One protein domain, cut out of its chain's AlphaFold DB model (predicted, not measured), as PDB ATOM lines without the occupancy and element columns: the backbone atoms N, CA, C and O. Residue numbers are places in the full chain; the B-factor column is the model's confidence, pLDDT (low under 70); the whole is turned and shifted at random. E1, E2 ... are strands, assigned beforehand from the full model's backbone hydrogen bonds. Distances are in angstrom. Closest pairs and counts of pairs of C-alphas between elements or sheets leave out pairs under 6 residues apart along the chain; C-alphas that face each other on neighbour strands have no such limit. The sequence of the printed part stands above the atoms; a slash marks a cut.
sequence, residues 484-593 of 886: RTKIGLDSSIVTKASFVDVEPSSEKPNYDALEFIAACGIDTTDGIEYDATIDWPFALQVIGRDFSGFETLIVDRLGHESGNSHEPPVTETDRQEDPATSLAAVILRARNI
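This is residues 484 to 593 of the 886 residues of an uncharacterized protein of marine sediment metagenome (UniProt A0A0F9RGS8). What does the model look like? A strongly twisted sheet of four long strands, E3, E8, E5 and E6, is partly covered by the strand pair E4 and E7, which runs nearly along it, while the small pair E1 and E2 crosses it near the end of E8. What are the parts and their order? The printed part has 110 residues with no named helix and eight named strands, E1 to E8 in chain order, and its class is all strand. The large sheet runs E3, E8, E5, E6, all antiparallel; the whole is compact, with a radius of gyration of the C-alphas of 14.7 A and spans of 39 by 35 by 26 A.

Where is the large sheet? E3 is residues 513 to 522, 18.7 A long, E8 is 583 to 592, 25.6 A, E5 is 538 to 545, 21.9 A, and E6 is 551 to 558, 20.0 A. C-alpha 592 is at (112.034, 66.577, 60.344). Where are the two pairs? E4 is residues 528 to 534, 17.2 A, and E7 is 570 to 577, 16.5 A. E1 is residues 487 to 490, 9.4 A, beginning at C-alpha 487 (106.461, 71.724, 59.932), and E2 is 498 to 501, 10.1 A.

How is the large sheet paired? E3 and E8 are antiparallel neighbours, with N 516 and O 586 within hydrogen-bond range at 2.8 A, and E8 and E5 are antiparallel neighbours too, with N 541 and O 589 within hydrogen-bond range at 2.8 A. E5 and E6 form a hairpin, with N 540 and O 557 within hydrogen-bond range at 2.8 A; E3 bends by 108 degrees at residue 519. How do the pairs stand to it? The three sheets form a stack of sheets, face to face in turn: the strands of E4 and E7 are at 10 degrees to those of the large sheet, those of E1 and E2 at 60 degrees. The closest C-alphas of E6 and E7 are those of Ile 554 and Glu 577, 7.3 A apart, and of E2 and E8 those of Phe 499 and Ala 590, 6.7 A. How is each pair joined? E4 and E7 are antiparallel, with N 528 and O 577 at 2.8 A, within hydrogen-bond range; E1 and E2 form a hairpin, with N 490 and O 498 at 2.8 A, also within it.

How large is it, and is it cut? The two C-alphas farthest apart, those of Cys 520 and Asn 564, are 43.5 A apart, and the printed part has no cut. Which links are long? The links E2 to E3 and E6 to E7 are long, with 11 residues each. Where is confidence low? The mean pLDDT of the printed part is 71.5, and residues 484 to 512, 519 to 520, 535 to 538 and 561 to 569 are under 70.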
ATOM      1  N   ARG A 484     112.359  78.586  61.365       44.69
ATOM      2  CA  ARG A 484     113.201  77.474  60.885       44.69
ATOM      3  C   ARG A 484     112.497  76.124  60.711       44.69
ATOM      4  O   ARG A 484     112.950  75.325  59.898       44.69
ATOM      5  N   THR A 485     111.424  75.834  61.443       45.16
ATOM      6  CA  THR A 485     110.726  74.542  61.339       45.16
ATOM      7  C   THR A 485     109.733  74.581  60.189       45.16
ATOM      8  O   THR A 485     108.713  75.242  60.291       45.16
ATOM      9  N   LYS A 486     109.997  73.866  59.093       51.50
ATOM     10  CA  LYS A 486     109.061  73.744  57.959       51.50
ATOM     11  C   LYS A 486     107.844  72.858  58.252       51.50
ATOM     12  O   LYS A 486     107.177  72.394  57.348       51.50
ATOM     13  N   ILE A 487     107.569  72.578  59.520       42.47
ATOM     14  CA  ILE A 487     106.461  71.724  59.932       42.47
ATOM     15  C   ILE A 487     105.352  72.633  60.437       42.47
ATOM     16  O   ILE A 487     105.557  73.393  61.385       42.47
ATOM     17  N   GLY A 488     104.194  72.559  59.789       46.38
ATOM     18  CA  GLY A 488     102.986  73.257  60.198       46.38
ATOM     19  C   GLY A 488     101.878  72.275  60.551       46.38
ATOM     20  O   GLY A 488     101.748  71.214  59.942       46.38
ATOM     21  N   LEU A 489     101.057  72.642  61.531       47.00
ATOM     22  CA  LEU A 489      99.838  71.909  61.849       47.00
ATOM     23  C   LEU A 489      98.734  72.265  60.841       47.00
ATOM     24  O   LEU A 489      98.267  73.408  60.815       47.00
ATOM     25  N   ASP A 490      98.284  71.297  60.046       53.00
ATOM     26  CA  ASP A 490      97.059  71.425  59.258       53.00
ATOM     27  C   ASP A 490      95.847  71.006  60.105       53.00
ATOM     28  O   ASP A 490      95.793  69.899  60.639       53.00
ATOM     29  N   SER A 491      94.882  71.919  60.245       54.97
ATOM     30  CA  SER A 491      93.627  71.715  60.978       54.97
ATOM     31  C   SER A 491      92.416  71.547  60.054       54.97
ATOM     32  O   SER A 491      91.281  71.685  60.504       54.97
ATOM     33  N   SER A 492      92.630  71.302  58.758       48.25
ATOM     34  CA  SER A 492      91.557  71.107  57.771       48.25
ATOM     35  C   SER A 492      90.711  69.845  58.016       48.25
ATOM     36  O   SER A 492      89.607  69.728  57.479       48.25
ATOM     37  N   ILE A 493      91.182  68.926  58.867       52.06
ATOM     38  CA  ILE A 493      90.498  67.683  59.237       52.06
ATOM     39  C   ILE A 493      90.019  67.788  60.692       52.06
ATOM     40  O   ILE A 493      90.804  67.715  61.628       52.06
ATOM     41  N   VAL A 494      88.707  67.921  60.894       50.50
ATOM     42  CA  VAL A 494      88.075  68.216  62.203       50.50
ATOM     43  C   VAL A 494      88.333  67.140  63.279       50.50
ATOM     44  O   VAL A 494      88.137  67.390  64.464       50.50
ATOM     45  N   THR A 495      88.778  65.943  62.888       51.41
ATOM     46  CA  THR A 495      88.948  64.777  63.772       51.41
ATOM     47  C   THR A 495      90.396  64.332  63.968       51.41
ATOM     48  O   THR A 495      90.625  63.379  64.710       51.41
ATOM     49  N   LYS A 496      91.374  64.961  63.303       56.88
ATOM     50  CA  LYS A 496      92.784  64.554  63.369       56.88
ATOM     51  C   LYS A 496      93.703  65.761  63.348       56.88
ATOM     52  O   LYS A 496      93.486  66.699  62.591       56.88
ATOM     53  N   ALA A 497      94.769  65.690  64.134       55.66
ATOM     54  CA  ALA A 497      95.880  66.612  64.011       55.66
ATOM     55  C   ALA A 497      96.893  66.051  63.010       55.66
ATOM     56  O   ALA A 497      97.360  64.927  63.185       55.66
ATOM     57  N   SER A 498      97.222  66.810  61.965       56.81
ATOM     58  CA  SER A 498      98.239  66.421  60.984       56.81
ATOM     59  C   SER A 498      99.335  67.469  60.914       56.81
ATOM     60  O   SER A 498      99.055  68.651  60.711       56.81
ATOM     61  N   PHE A 499     100.579  67.030  61.054       55.22
ATOM     62  CA  PHE A 499     101.752  67.853  60.807       55.22
ATOM     63  C   PHE A 499     102.197  67.647  59.361       55.22
ATOM     64  O   PHE A 499     102.350  66.511  58.919       55.22
ATOM     65  N   VAL A 500     102.381  68.736  58.623       53.19
ATOM     66  CA  VAL A 500     102.763  68.715  57.206       53.19
ATOM     67  C   VAL A 500     103.972  69.609  56.968       53.19
ATOM     68  O   VAL A 500     104.158  70.607  57.665       53.19
ATOM     69  N   ASP A 501     104.792  69.251  55.977       48.09
ATOM     70  CA  ASP A 501     105.872  70.116  55.497       48.09
ATOM     71  C   ASP A 501     105.262  71.299  54.724       48.09
ATOM     72  O   ASP A 501     104.769  71.129  53.608       48.09
ATOM     73  N   VAL A 502     105.213  72.482  55.336       51.28
ATOM     74  CA  VAL A 502     104.684  73.713  54.734       51.28
ATOM     75  C   VAL A 502     105.562  74.909  55.090       51.28
ATOM     76  O   VAL A 502     106.043  75.054  56.215       51.28
ATOM     77  N   GLU A 503     105.757  75.805  54.122       49.56
ATOM     78  CA  GLU A 503     106.460  77.068  54.361       49.56
ATOM     79  C   GLU A 503     105.652  77.955  55.335       49.56
ATOM     80  O   GLU A 503     104.451  78.157  55.116       49.56
ATOM     81  N   PRO A 504     106.281  78.519  56.388       45.78
ATOM     82  CA  PRO A 504     105.629  79.469  57.285       45.78
ATOM     83  C   PRO A 504     105.009  80.639  56.530       45.78
ATOM     84  O   PRO A 504     105.700  81.332  55.778       45.78
ATOM     85  N   SER A 505     103.758  80.964  56.848       50.31
ATOM     86  CA  SER A 505     103.139  82.230  56.455       50.31
ATOM     87  C   SER A 505     102.638  82.994  57.678       50.31
ATOM     88  O   SER A 505     102.485  82.440  58.767       50.31
ATOM     89  N   SER A 506     102.351  84.284  57.508       45.72
ATOM     90  CA  SER A 506     101.701  85.091  58.549       45.72
ATOM     91  C   SER A 506     100.319  84.557  58.948       45.72
ATOM     92  O   SER A 506      99.852  84.853  60.041       45.72
ATOM     93  N   GLU A 507      99.673  83.773  58.079       44.41
ATOM     94  CA  GLU A 507      98.352  83.178  58.311       44.41
ATOM     95  C   GLU A 507      98.428  81.774  58.936       44.41
ATOM     96  O   GLU A 507      97.457  81.316  59.538       44.41
ATOM     97  N   LYS A 508      99.576  81.090  58.827       50.56
ATOM     98  CA  LYS A 508      99.821  79.749  59.377       50.56
ATOM     99  C   LYS A 508     101.146  79.734  60.155       50.56
ATOM    100  O   LYS A 508     102.182  79.402  59.579       50.56
ATOM    101  N   PRO A 509     101.135  80.104  61.451       52.84
ATOM    102  CA  PRO A 509     102.331  80.023  62.282       52.84
ATOM    103  C   PRO A 509     102.822  78.567  62.392       52.84
ATOM    104  O   PRO A 509     102.008  77.648  62.496       52.84
ATOM    105  N   ASN A 510     104.144  78.365  62.398       60.66
ATOM    106  CA  ASN A 510     104.800  77.047  62.453       60.66
ATOM    107  C   ASN A 510     104.670  76.375  63.822       60.66
ATOM    108  O   ASN A 510     105.638  76.279  64.574       60.66
ATOM    109  N   TYR A 511     103.474  75.933  64.179       63.72
ATOM    110  CA  TYR A 511     103.306  75.047  65.321       63.72
ATOM    111  C   TYR A 511     103.875  73.667  64.966       63.72
ATOM    112  O   TYR A 511     103.310  72.966  64.128       63.72
ATOM    113  N   ASP A 512     104.991  73.298  65.597       67.56
ATOM    114  CA  ASP A 512     105.671  72.006  65.426       67.56
ATOM    115  C   ASP A 512     105.306  70.996  66.525       67.56
ATOM    116  O   ASP A 512     105.733  69.843  66.480       67.56
ATOM    117  N   ALA A 513     104.500  71.412  67.508       77.56
ATOM    118  CA  ALA A 513     104.071  70.551  68.593       77.56
ATOM    119  C   ALA A 513     102.644  70.823  69.083       77.56
ATOM    120  O   ALA A 513     102.093  71.927  68.984       77.56
ATOM    121  N   LEU A 514     102.070  69.781  69.675       80.19
ATOM    122  CA  LEU A 514     100.818  69.789  70.414       80.19
ATOM    123  C   LEU A 514     101.113  69.496  71.878       80.19
ATOM    124  O   LEU A 514     101.767  68.510  72.188       80.19
ATOM    125  N   GLU A 515     100.617  70.335  72.777       84.69
ATOM    126  CA  GLU A 515     100.698  70.103  74.215       84.69
ATOM    127  C   GLU A 515      99.314  69.769  74.759       84.69
ATOM    128  O   GLU A 515      98.398  70.579  74.639       84.69
ATOM    129  N   PHE A 516      99.192  68.612  75.398       82.06
ATOM    130  CA  PHE A 516      98.070  68.256  76.249       82.06
ATOM    131  C   PHE A 516      98.421  68.538  77.704       82.06
ATOM    132  O   PHE A 516      99.416  68.023  78.214       82.06
ATOM    133  N   ILE A 517      97.602  69.332  78.385       79.00
ATOM    134  CA  ILE A 517      97.791  69.631  79.807       79.00
ATOM    135  C   ILE A 517      96.828  68.764  80.594       79.00
ATOM    136  O   ILE A 517      95.617  68.936  80.492       79.00
ATOM    137  N   ALA A 518      97.343  67.840  81.396       72.62
ATOM    138  CA  ALA A 518      96.497  66.935  82.155       72.62
ATOM    139  C   ALA A 518      95.817  67.681  83.311       72.62
ATOM    140  O   ALA A 518      96.477  68.366  84.092       72.62
ATOM    141  N   ALA A 519      94.497  67.535  83.449       65.38
ATOM    142  CA  ALA A 519      93.744  68.232  84.495       65.38
ATOM    143  C   ALA A 519      94.095  67.757  85.915       65.38
ATOM    144  O   ALA A 519      94.088  68.551  86.852       65.38
ATOM    145  N   CYS A 520      94.427  66.476  86.061       65.81
ATOM    146  CA  CYS A 520      94.785  65.839  87.329       65.81
ATOM    147  C   CYS A 520      96.243  65.346  87.376       65.81
ATOM    148  O   CYS A 520      96.620  64.665  88.325       65.81
ATOM    149  N   GLY A 521      97.057  65.688  86.373       76.94
ATOM    150  CA  GLY A 521      98.344  65.034  86.136       76.94
ATOM    151  C   GLY A 521      98.212  63.663  85.474       76.94
ATOM    152  O   GLY A 521      97.118  63.112  85.375       76.94
ATOM    153  N   ILE A 522      99.341  63.138  85.005       79.38
ATOM    154  CA  ILE A 522      99.496  61.782  84.465       79.38
ATOM    155  C   ILE A 522     100.417  61.040  85.420       79.38
ATOM    156  O   ILE A 522     101.565  61.455  85.609       79.38
ATOM    157  N   ASP A 523      99.904  59.995  86.061       78.31
ATOM    158  CA  ASP A 523     100.700  59.181  86.972       78.31
ATOM    159  C   ASP A 523     101.618  58.221  86.200       78.31
ATOM    160  O   ASP A 523     101.369  57.873  85.045       78.31
ATOM    161  N   THR A 524     102.685  57.766  86.852       77.31
ATOM    162  CA  THR A 524     103.637  56.805  86.284       77.31
ATOM    163  C   THR A 524     103.012  55.436  86.023       77.31
ATOM    164  O   THR A 524     103.557  54.669  85.238       77.31
ATOM    165  N   THR A 525     101.876  55.121  86.656       73.38
ATOM    166  CA  THR A 525     101.146  53.858  86.463       73.38
ATOM    167  C   THR A 525     100.164  53.872  85.301       73.38
ATOM    168  O   THR A 525      99.853  52.802  84.783       73.38
ATOM    169  N   ASP A 526      99.666  55.047  84.912       70.50
ATOM    170  CA  ASP A 526      98.602  55.169  83.907       70.50
ATOM    171  C   ASP A 526      99.173  55.327  82.488       70.50
ATOM    172  O   ASP A 526      98.531  54.937  81.515       70.50
ATOM    173  N   GLY A 527     100.414  55.817  82.371       79.81
ATOM    174  CA  GLY A 527     101.123  55.941  81.099       79.81
ATOM    175  C   GLY A 527     100.516  56.980  80.150       79.81
ATOM    176  O   GLY A 527      99.616  57.747  80.491       79.81
ATOM    177  N   ILE A 528     101.060  57.041  78.939       83.75
ATOM    178  CA  ILE A 528     100.569  57.866  77.831       83.75
ATOM    179  C   ILE A 528     100.171  56.918  76.711       83.75
ATOM    180  O   ILE A 528     101.024  56.184  76.228       83.75
ATOM    181  N   GLU A 529      98.917  56.967  76.278       85.06
ATOM    182  CA  GLU A 529      98.413  56.176  75.155       85.06
ATOM    183  C   GLU A 529      98.093  57.089  73.964       85.06
ATOM    184  O   GLU A 529      97.446  58.128  74.133       85.06
ATOM    185  N   TYR A 530      98.565  56.741  72.764       81.12
ATOM    186  CA  TYR A 530      98.263  57.492  71.543       81.12
ATOM    187  C   TYR A 530      98.215  56.617  70.289       81.12
ATOM    188  O   TYR A 530      98.931  55.625  70.161       81.12
ATOM    189  N   ASP A 531      97.430  57.081  69.316       77.56
ATOM    190  CA  ASP A 531      97.488  56.632  67.928       77.56
ATOM    191  C   ASP A 531      98.256  57.660  67.098       77.56
ATOM    192  O   ASP A 531      97.979  58.863  67.165       77.56
ATOM    193  N   ALA A 532      99.194  57.205  66.271       77.69
ATOM    194  CA  ALA A 532      99.936  58.085  65.377       77.69
ATOM    195  C   ALA A 532     100.214  57.421  64.031       77.69
ATOM    196  O   ALA A 532     100.516  56.237  63.944       77.69
ATOM    197  N   THR A 533     100.168  58.213  62.965       75.19
ATOM    198  CA  THR A 533     100.690  57.826  61.653       75.19
ATOM    199  C   THR A 533     101.846  58.763  61.343       75.19
ATOM    200  O   THR A 533     101.646  59.973  61.245       75.19
ATOM    201  N   ILE A 534     103.054  58.218  61.252       75.25
ATOM    202  CA  ILE A 534     104.290  58.983  61.108       75.25
ATOM    203  C   ILE A 534     104.862  58.688  59.726       75.25
ATOM    204  O   ILE A 534     105.368  57.597  59.458       75.25
ATOM    205  N   ASP A 535     104.767  59.675  58.841       67.56
ATOM    206  CA  ASP A 535     105.364  59.615  57.510       67.56
ATOM    207  C   ASP A 535     106.877  59.837  57.567       67.56
ATOM    208  O   ASP A 535     107.399  60.593  58.388       67.56
ATOM    209  N   TRP A 536     107.603  59.240  56.627       63.41
ATOM    210  CA  TRP A 536     108.974  59.651  56.340       63.41
ATOM    211  C   TRP A 536     108.975  61.061  55.704       63.41
ATOM    212  O   TRP A 536     108.154  61.311  54.819       63.41
ATOM    213  N   PRO A 537     109.886  61.989  56.074       65.81
ATOM    214  CA  PRO A 537     111.058  61.848  56.944       65.81
ATOM    215  C   PRO A 537     110.835  62.382  58.374       65.81
ATOM    216  O   PRO A 537     111.721  63.018  58.949       65.81
ATOM    217  N   PHE A 538     109.654  62.198  58.952       69.75
ATOM    218  CA  PHE A 538     109.360  62.725  60.278       69.75
ATOM    219  C   PHE A 538     109.732  61.753  61.398       69.75
ATOM    220  O   PHE A 538     109.777  60.532  61.231       69.75
ATOM    221  N   ALA A 539     109.986  62.333  62.563       77.31
ATOM    222  CA  ALA A 539     109.943  61.666  63.848       77.31
ATOM    223  C   ALA A 539     108.903  62.353  64.735       77.31
ATOM    224  O   ALA A 539     108.755  63.577  64.699       77.31
ATOM    225  N   LEU A 540     108.204  61.562  65.539       83.00
ATOM    226  CA  LEU A 540     107.353  62.023  66.622       83.00
ATOM    227  C   LEU A 540     108.136  61.909  67.930       83.00
ATOM    228  O   LEU A 540     108.500  60.810  68.345       83.00
ATOM    229  N   GLN A 541     108.375  63.037  68.587       86.19
ATOM    230  CA  GLN A 541     108.916  63.069  69.940       86.19
ATOM    231  C   GLN A 541     107.753  63.153  70.929       86.19
ATOM    232  O   GLN A 541     106.914  64.052  70.825       86.19
ATOM    233  N   VAL A 542     107.729  62.243  71.898       87.81
ATOM    234  CA  VAL A 542     106.806  62.284  73.034       87.81
ATOM    235  C   VAL A 542     107.584  62.804  74.231       87.81
ATOM    236  O   VAL A 542     108.541  62.184  74.694       87.81
ATOM    237  N   ILE A 543     107.202  63.978  74.714       90.81
ATOM    238  CA  ILE A 543     107.928  64.703  75.754       90.81
ATOM    239  C   ILE A 543     106.985  64.908  76.936       90.81
ATOM    240  O   ILE A 543     105.894  65.453  76.786       90.81
ATOM    241  N   GLY A 544     107.407  64.488  78.122       90.44
ATOM    242  CA  GLY A 544     106.688  64.740  79.364       90.44
ATOM    243  C   GLY A 544     107.160  66.034  80.003       90.44
ATOM    244  O   GLY A 544     108.361  66.270  80.098       90.44
ATOM    245  N   ARG A 545     106.233  66.865  80.473       91.12
ATOM    246  CA  ARG A 545     106.541  68.035  81.297       91.12
ATOM    247  C   ARG A 545     106.024  67.795  82.708       91.12
ATOM    248  O   ARG A 545     104.827  67.577  82.888       91.12
ATOM    249  N   ASP A 546     106.905  67.835  83.699       89.06
ATOM    250  CA  ASP A 546     106.530  67.660  85.101       89.06
ATOM    251  C   ASP A 546     105.822  68.904  85.679       89.06
ATOM    252  O   ASP A 546     105.677  69.944  85.026       89.06
ATOM    253  N   PHE A 547     105.372  68.810  86.931       78.44
ATOM    254  CA  PHE A 547     104.704  69.912  87.634       78.44
ATOM    255  C   PHE A 547     105.605  71.118  87.931       78.44
ATOM    256  O   PHE A 547     105.097  72.214  88.164       78.44
ATOM    257  N   SER A 548     106.925  70.941  87.899       80.50
ATOM    258  CA  SER A 548     107.899  72.031  88.027       80.50
ATOM    259  C   SER A 548     108.214  72.687  86.676       80.50
ATOM    260  O   SER A 548     108.928  73.687  86.626       80.50
ATOM    261  N   GLY A 549     107.664  72.153  85.580       82.19
ATOM    262  CA  GLY A 549     107.906  72.609  84.219       82.19
ATOM    263  C   GLY A 549     109.153  72.011  83.569       82.19
ATOM    264  O   GLY A 549     109.503  72.454  82.477       82.19
ATOM    265  N   PHE A 550     109.816  71.032  84.193       84.56
ATOM    266  CA  PHE A 550     110.937  70.328  83.576       84.56
ATOM    267  C   PHE A 550     110.433  69.373  82.501       84.56
ATOM    268  O   PHE A 550     109.508  68.591  82.713       84.56
ATOM    269  N   GLU A 551     111.063  69.446  81.335       90.38
ATOM    270  CA  GLU A 551     110.729  68.640  80.169       90.38
ATOM    271  C   GLU A 551     111.695  67.464  80.064       90.38
ATOM    272  O   GLU A 551     112.913  67.637  80.112       90.38
ATOM    273  N   THR A 552     111.145  66.266  79.907       89.25
ATOM    274  CA  THR A 552     111.892  65.024  79.736       89.25
ATOM    275  C   THR A 552     111.404  64.342  78.469       89.25
ATOM    276  O   THR A 552     110.208  64.096  78.310       89.25
ATOM    277  N   LEU A 553     112.324  64.037  77.552       90.44
ATOM    278  CA  LEU A 553     112.020  63.197  76.399       90.44
ATOM    279  C   LEU A 553     111.680  61.787  76.898       90.44
ATOM    280  O   LEU A 553     112.500  61.162  77.567       90.44
ATOM    281  N   ILE A 554     110.475  61.315  76.589       88.75
ATOM    282  CA  ILE A 554     110.014  59.973  76.955       88.75
ATOM    283  C   ILE A 554     110.439  58.999  75.864       88.75
ATOM    284  O   ILE A 554     111.078  57.990  76.153       88.75
ATOM    285  N   VAL A 555     110.126  59.326  74.606       89.44
ATOM    286  CA  VAL A 555     110.491  58.493  73.460       89.44
ATOM    287  C   VAL A 555     110.551  59.290  72.155       89.44
ATOM    288  O   VAL A 555     109.830  60.273  71.984       89.44
ATOM    289  N   ASP A 556     111.375  58.814  71.223       86.31
ATOM    290  CA  ASP A 556     111.340  59.187  69.811       86.31
ATOM    291  C   ASP A 556     110.773  58.024  68.984       86.31
ATOM    292  O   ASP A 556     111.249  56.887  69.066       86.31
ATOM    293  N   ARG A 557     109.768  58.311  68.157       84.56
ATOM    294  CA  ARG A 557     109.186  57.381  67.183       84.56
ATOM    295  C   ARG A 557     109.532  57.855  65.784       84.56
ATOM    296  O   ARG A 557     109.232  58.984  65.411       84.56
ATOM    297  N   LEU A 558     110.189  57.009  65.008       82.56
ATOM    298  CA  LEU A 558     110.595  57.336  63.647       82.56
ATOM    299  C   LEU A 558     109.485  56.930  62.675       82.56
ATOM    300  O   LEU A 558     108.890  55.871  62.838       82.56
ATOM    301  N   GLY A 559     109.264  57.707  61.612       72.94
ATOM    302  CA  GLY A 559     108.377  57.335  60.500       72.94
ATOM    303  C   GLY A 559     108.898  56.182  59.633       72.94
ATOM    304  O   GLY A 559     108.577  56.100  58.453       72.94
ATOM    305  N   HIS A 560     109.768  55.337  60.188       73.31
ATOM    306  CA  HIS A 560     110.265  54.104  59.599       73.31
ATOM    307  C   HIS A 560     110.600  53.104  60.716       73.31
ATOM    308  O   HIS A 560     111.240  53.448  61.709       73.31
ATOM    309  N   GLU A 561     110.221  51.845  60.531       59.91
ATOM    310  CA  GLU A 561     110.639  50.732  61.380       59.91
ATOM    311  C   GLU A 561     111.681  49.928  60.597       59.91
ATOM    312  O   GLU A 561     111.403  49.482  59.493       59.91
ATOM    313  N   SER A 562     112.908  49.823  61.122       57.38
ATOM    314  CA  SER A 562     114.033  48.986  60.648       57.38
ATOM    315  C   SER A 562     113.885  48.276  59.280       57.38
ATOM    316  O   SER A 562     113.109  47.334  59.136       57.38
ATOM    317  N   GLY A 563     114.724  48.603  58.295       58.09
ATOM    318  CA  GLY A 563     114.702  47.927  56.994       58.09
ATOM    319  C   GLY A 563     115.494  48.654  55.908       58.09
ATOM    320  O   GLY A 563     116.183  49.630  56.187       58.09
ATOM    321  N   ASN A 564     115.388  48.166  54.666       54.75
ATOM    322  CA  ASN A 564     116.083  48.716  53.490       54.75
ATOM    323  C   ASN A 564     115.167  49.562  52.571       54.75
ATOM    324  O   ASN A 564     115.595  49.898  51.468       54.75
ATOM    325  N   SER A 565     113.920  49.872  52.959       60.16
ATOM    326  CA  SER A 565     112.946  50.595  52.117       60.16
ATOM    327  C   SER A 565     112.149  51.661  52.885       60.16
ATOM    328  O   SER A 565     111.928  51.538  54.086       60.16
ATOM    329  N   HIS A 566     111.704  52.705  52.169       57.06
ATOM    330  CA  HIS A 566     110.741  53.726  52.624       57.06
ATOM    331  C   HIS A 566     109.288  53.242  52.467       57.06
ATOM    332  O   HIS A 566     108.458  53.905  51.845       57.06
ATOM    333  N   GLU A 567     109.002  52.027  52.925       56.38
ATOM    334  CA  GLU A 567     107.643  51.471  52.914       56.38
ATOM    335  C   GLU A 567     106.716  52.235  53.893       56.38
ATOM    336  O   GLU A 567     107.221  53.087  54.624       56.38
ATOM    337  N   PRO A 568     105.374  52.082  53.792       60.31
ATOM    338  CA  PRO A 568     104.412  53.145  54.103       60.31
ATOM    339  C   PRO A 568     104.520  53.664  55.544       60.31
ATOM    340  O   PRO A 568     105.056  52.949  56.391       60.31
ATOM    341  N   PRO A 569     103.989  54.875  55.825       69.06
ATOM    342  CA  PRO A 569     104.004  55.491  57.149       69.06
ATOM    343  C   PRO A 569     103.851  54.494  58.293       69.06
ATOM    344  O   PRO A 569     102.937  53.660  58.296       69.06
ATOM    345  N   VAL A 570     104.716  54.636  59.294       77.06
ATOM    346  CA  VAL A 570     104.615  53.850  60.521       77.06
ATOM    347  C   VAL A 570     103.325  54.239  61.215       77.06
ATOM    348  O   VAL A 570     103.065  55.418  61.455       77.06
ATOM    349  N   THR A 571     102.489  53.244  61.486       80.12
ATOM    350  CA  THR A 571     101.230  53.437  62.197       80.12
ATOM    351  C   THR A 571     101.357  52.821  63.576       80.12
ATOM    352  O   THR A 571     101.405  51.603  63.717       80.12
ATOM    353  N   GLU A 572     101.394  53.683  64.578       81.25
ATOM    354  CA  GLU A 572     101.310  53.344  65.989       81.25
ATOM    355  C   GLU A 572      99.825  53.311  66.377       81.25
ATOM    356  O   GLU A 572      99.083  54.252  66.081       81.25
ATOM    357  N   THR A 573      99.372  52.216  66.983       82.69
ATOM    358  CA  THR A 573      97.987  52.038  67.458       82.69
ATOM    359  C   THR A 573      98.012  51.621  68.919       82.69
ATOM    360  O   THR A 573      98.783  50.720  69.260       82.69
ATOM    361  N   ASP A 574      97.198  52.271  69.754       81.62
ATOM    362  CA  ASP A 574      97.128  52.080  71.209       81.62
ATOM    363  C   ASP A 574      98.531  52.096  71.851       81.62
ATOM    364  O   ASP A 574      98.896  51.262  72.690       81.62
ATOM    365  N   ARG A 575      99.401  53.001  71.375       86.56
ATOM    366  CA  ARG A 575     100.810  52.991  71.758       86.56
ATOM    367  C   ARG A 575     100.968  53.555  73.157       86.56
ATOM    368  O   ARG A 575     100.779  54.749  73.358       86.56
ATOM    369  N   GLN A 576     101.379  52.699  74.090       89.06
ATOM    370  CA  GLN A 576     101.619  53.070  75.480       89.06
ATOM    371  C   GLN A 576     103.087  53.446  75.739       89.06
ATOM    372  O   GLN A 576     104.005  52.729  75.327       89.06
ATOM    373  N   GLU A 577     103.306  54.552  76.448       89.62
ATOM    374  CA  GLU A 577     104.611  54.992  76.953       89.62
ATOM    375  C   GLU A 577     104.546  55.254  78.458       89.62
ATOM    376  O   GLU A 577     103.631  55.922  78.939       89.62
ATOM    377  N   ASP A 578     105.555  54.787  79.189       89.62
ATOM    378  CA  ASP A 578     105.610  54.907  80.645       89.62
ATOM    379  C   ASP A 578     106.539  56.061  81.055       89.62
ATOM    380  O   ASP A 578     107.760  55.977  80.863       89.62
ATOM    381  N   PRO A 579     106.016  57.161  81.625       88.94
ATOM    382  CA  PRO A 579     106.861  58.246  82.090       88.94
ATOM    383  C   PRO A 579     107.575  57.869  83.396       88.94
ATOM    384  O   PRO A 579     107.001  57.268  84.300       88.94
ATOM    385  N   ALA A 580     108.838  58.283  83.535       84.69
ATOM    386  CA  ALA A 580     109.639  58.004  84.733       84.69
ATOM    387  C   ALA A 580     109.169  58.770  85.990       84.69
ATOM    388  O   ALA A 580     109.548  58.425  87.110       84.69
ATOM    389  N   THR A 581     108.370  59.824  85.811       87.19
ATOM    390  CA  THR A 581     107.831  60.696  86.862       87.19
ATOM    391  C   THR A 581     106.419  61.133  86.500       87.19
ATOM    392  O   THR A 581     106.086  61.193  85.318       87.19
ATOM    393  N   SER A 582     105.611  61.513  87.491       86.75
ATOM    394  CA  SER A 582     104.286  62.078  87.233       86.75
ATOM    395  C   SER A 582     104.393  63.382  86.431       86.75
ATOM    396  O   SER A 582     105.233  64.241  86.723       86.75
ATOM    397  N   LEU A 583     103.543  63.533  85.417       88.12
ATOM    398  CA  LEU A 583     103.590  64.647  84.470       88.12
ATOM    399  C   LEU A 583     102.412  65.599  84.670       88.12
ATOM    400  O   LEU A 583     101.298  65.173  84.957       88.12
ATOM    401  N   ALA A 584     102.645  66.889  84.449       85.38
ATOM    402  CA  ALA A 584     101.595  67.897  84.332       85.38
ATOM    403  C   ALA A 584     101.094  68.050  82.886       85.38
ATOM    404  O   ALA A 584      99.961  68.477  82.661       85.38
ATOM    405  N   ALA A 585     101.931  67.729  81.895       87.44
ATOM    406  CA  ALA A 585     101.575  67.808  80.484       87.44
ATOM    407  C   ALA A 585     102.369  66.813  79.625       87.44
ATOM    408  O   ALA A 585     103.460  66.379  79.999       87.44
ATOM    409  N   VAL A 586     101.827  66.505  78.447       88.19
ATOM    410  CA  VAL A 586     102.483  65.736  77.381       88.19
ATOM    411  C   VAL A 586     102.575  66.605  76.146       88.19
ATOM    412  O   VAL A 586     101.622  67.287  75.780       88.19
ATOM    413  N   ILE A 587     103.728  66.579  75.497       88.62
ATOM    414  CA  ILE A 587     104.006  67.323  74.281       88.62
ATOM    415  C   ILE A 587     104.327  66.316  73.183       88.62
ATOM    416  O   ILE A 587     105.287  65.556  73.285       88.62
ATOM    417  N   LEU A 588     103.513  66.332  72.134       85.88
ATOM    418  CA  LEU A 588     103.709  65.586  70.901       85.88
ATOM    419  C   LEU A 588     104.325  66.527  69.875       85.88
ATOM    420  O   LEU A 588     103.655  67.439  69.383       85.88
ATOM    421  N   ARG A 589     105.607  66.338  69.579       83.69
ATOM    422  CA  ARG A 589     106.353  67.191  68.653       83.69
ATOM    423  C   ARG A 589     106.702  66.425  67.390       83.69
ATOM    424  O   ARG A 589     107.347  65.385  67.462       83.69
ATOM    425  N   ALA A 590     106.346  66.974  66.237       75.69
ATOM    426  CA  ALA A 590     106.818  66.465  64.959       75.69
ATOM    427  C   ALA A 590     108.156  67.124  64.603       75.69
ATOM    428  O   ALA A 590     108.306  68.345  64.672       75.69
ATOM    429  N   ARG A 591     109.139  66.319  64.199       71.69
ATOM    430  CA  ARG A 591     110.474  66.775  63.807       71.69
ATOM    431  C   ARG A 591     110.861  66.207  62.454       71.69
ATOM    432  O   ARG A 591     110.693  65.020  62.211       71.69
ATOM    433  N   ASN A 592     111.415  67.041  61.580       70.69
ATOM    434  CA  ASN A 592     112.034  66.577  60.344       70.69
ATOM    435  C   ASN A 592     113.449  66.131  60.698       70.69
ATOM    436  O   ASN A 592     114.226  66.938  61.209       70.69
ATOM    437  N   ILE A 593     113.759  64.858  60.468       70.94
ATOM    438  CA  ILE A 593     115.046  64.290  60.875       70.94
ATOM    439  C   ILE A 593     116.135  64.474  59.816       70.94
ATOM    440  O   ILE A 593     117.266  64.077  60.049       70.94
TER     441      ILE A 593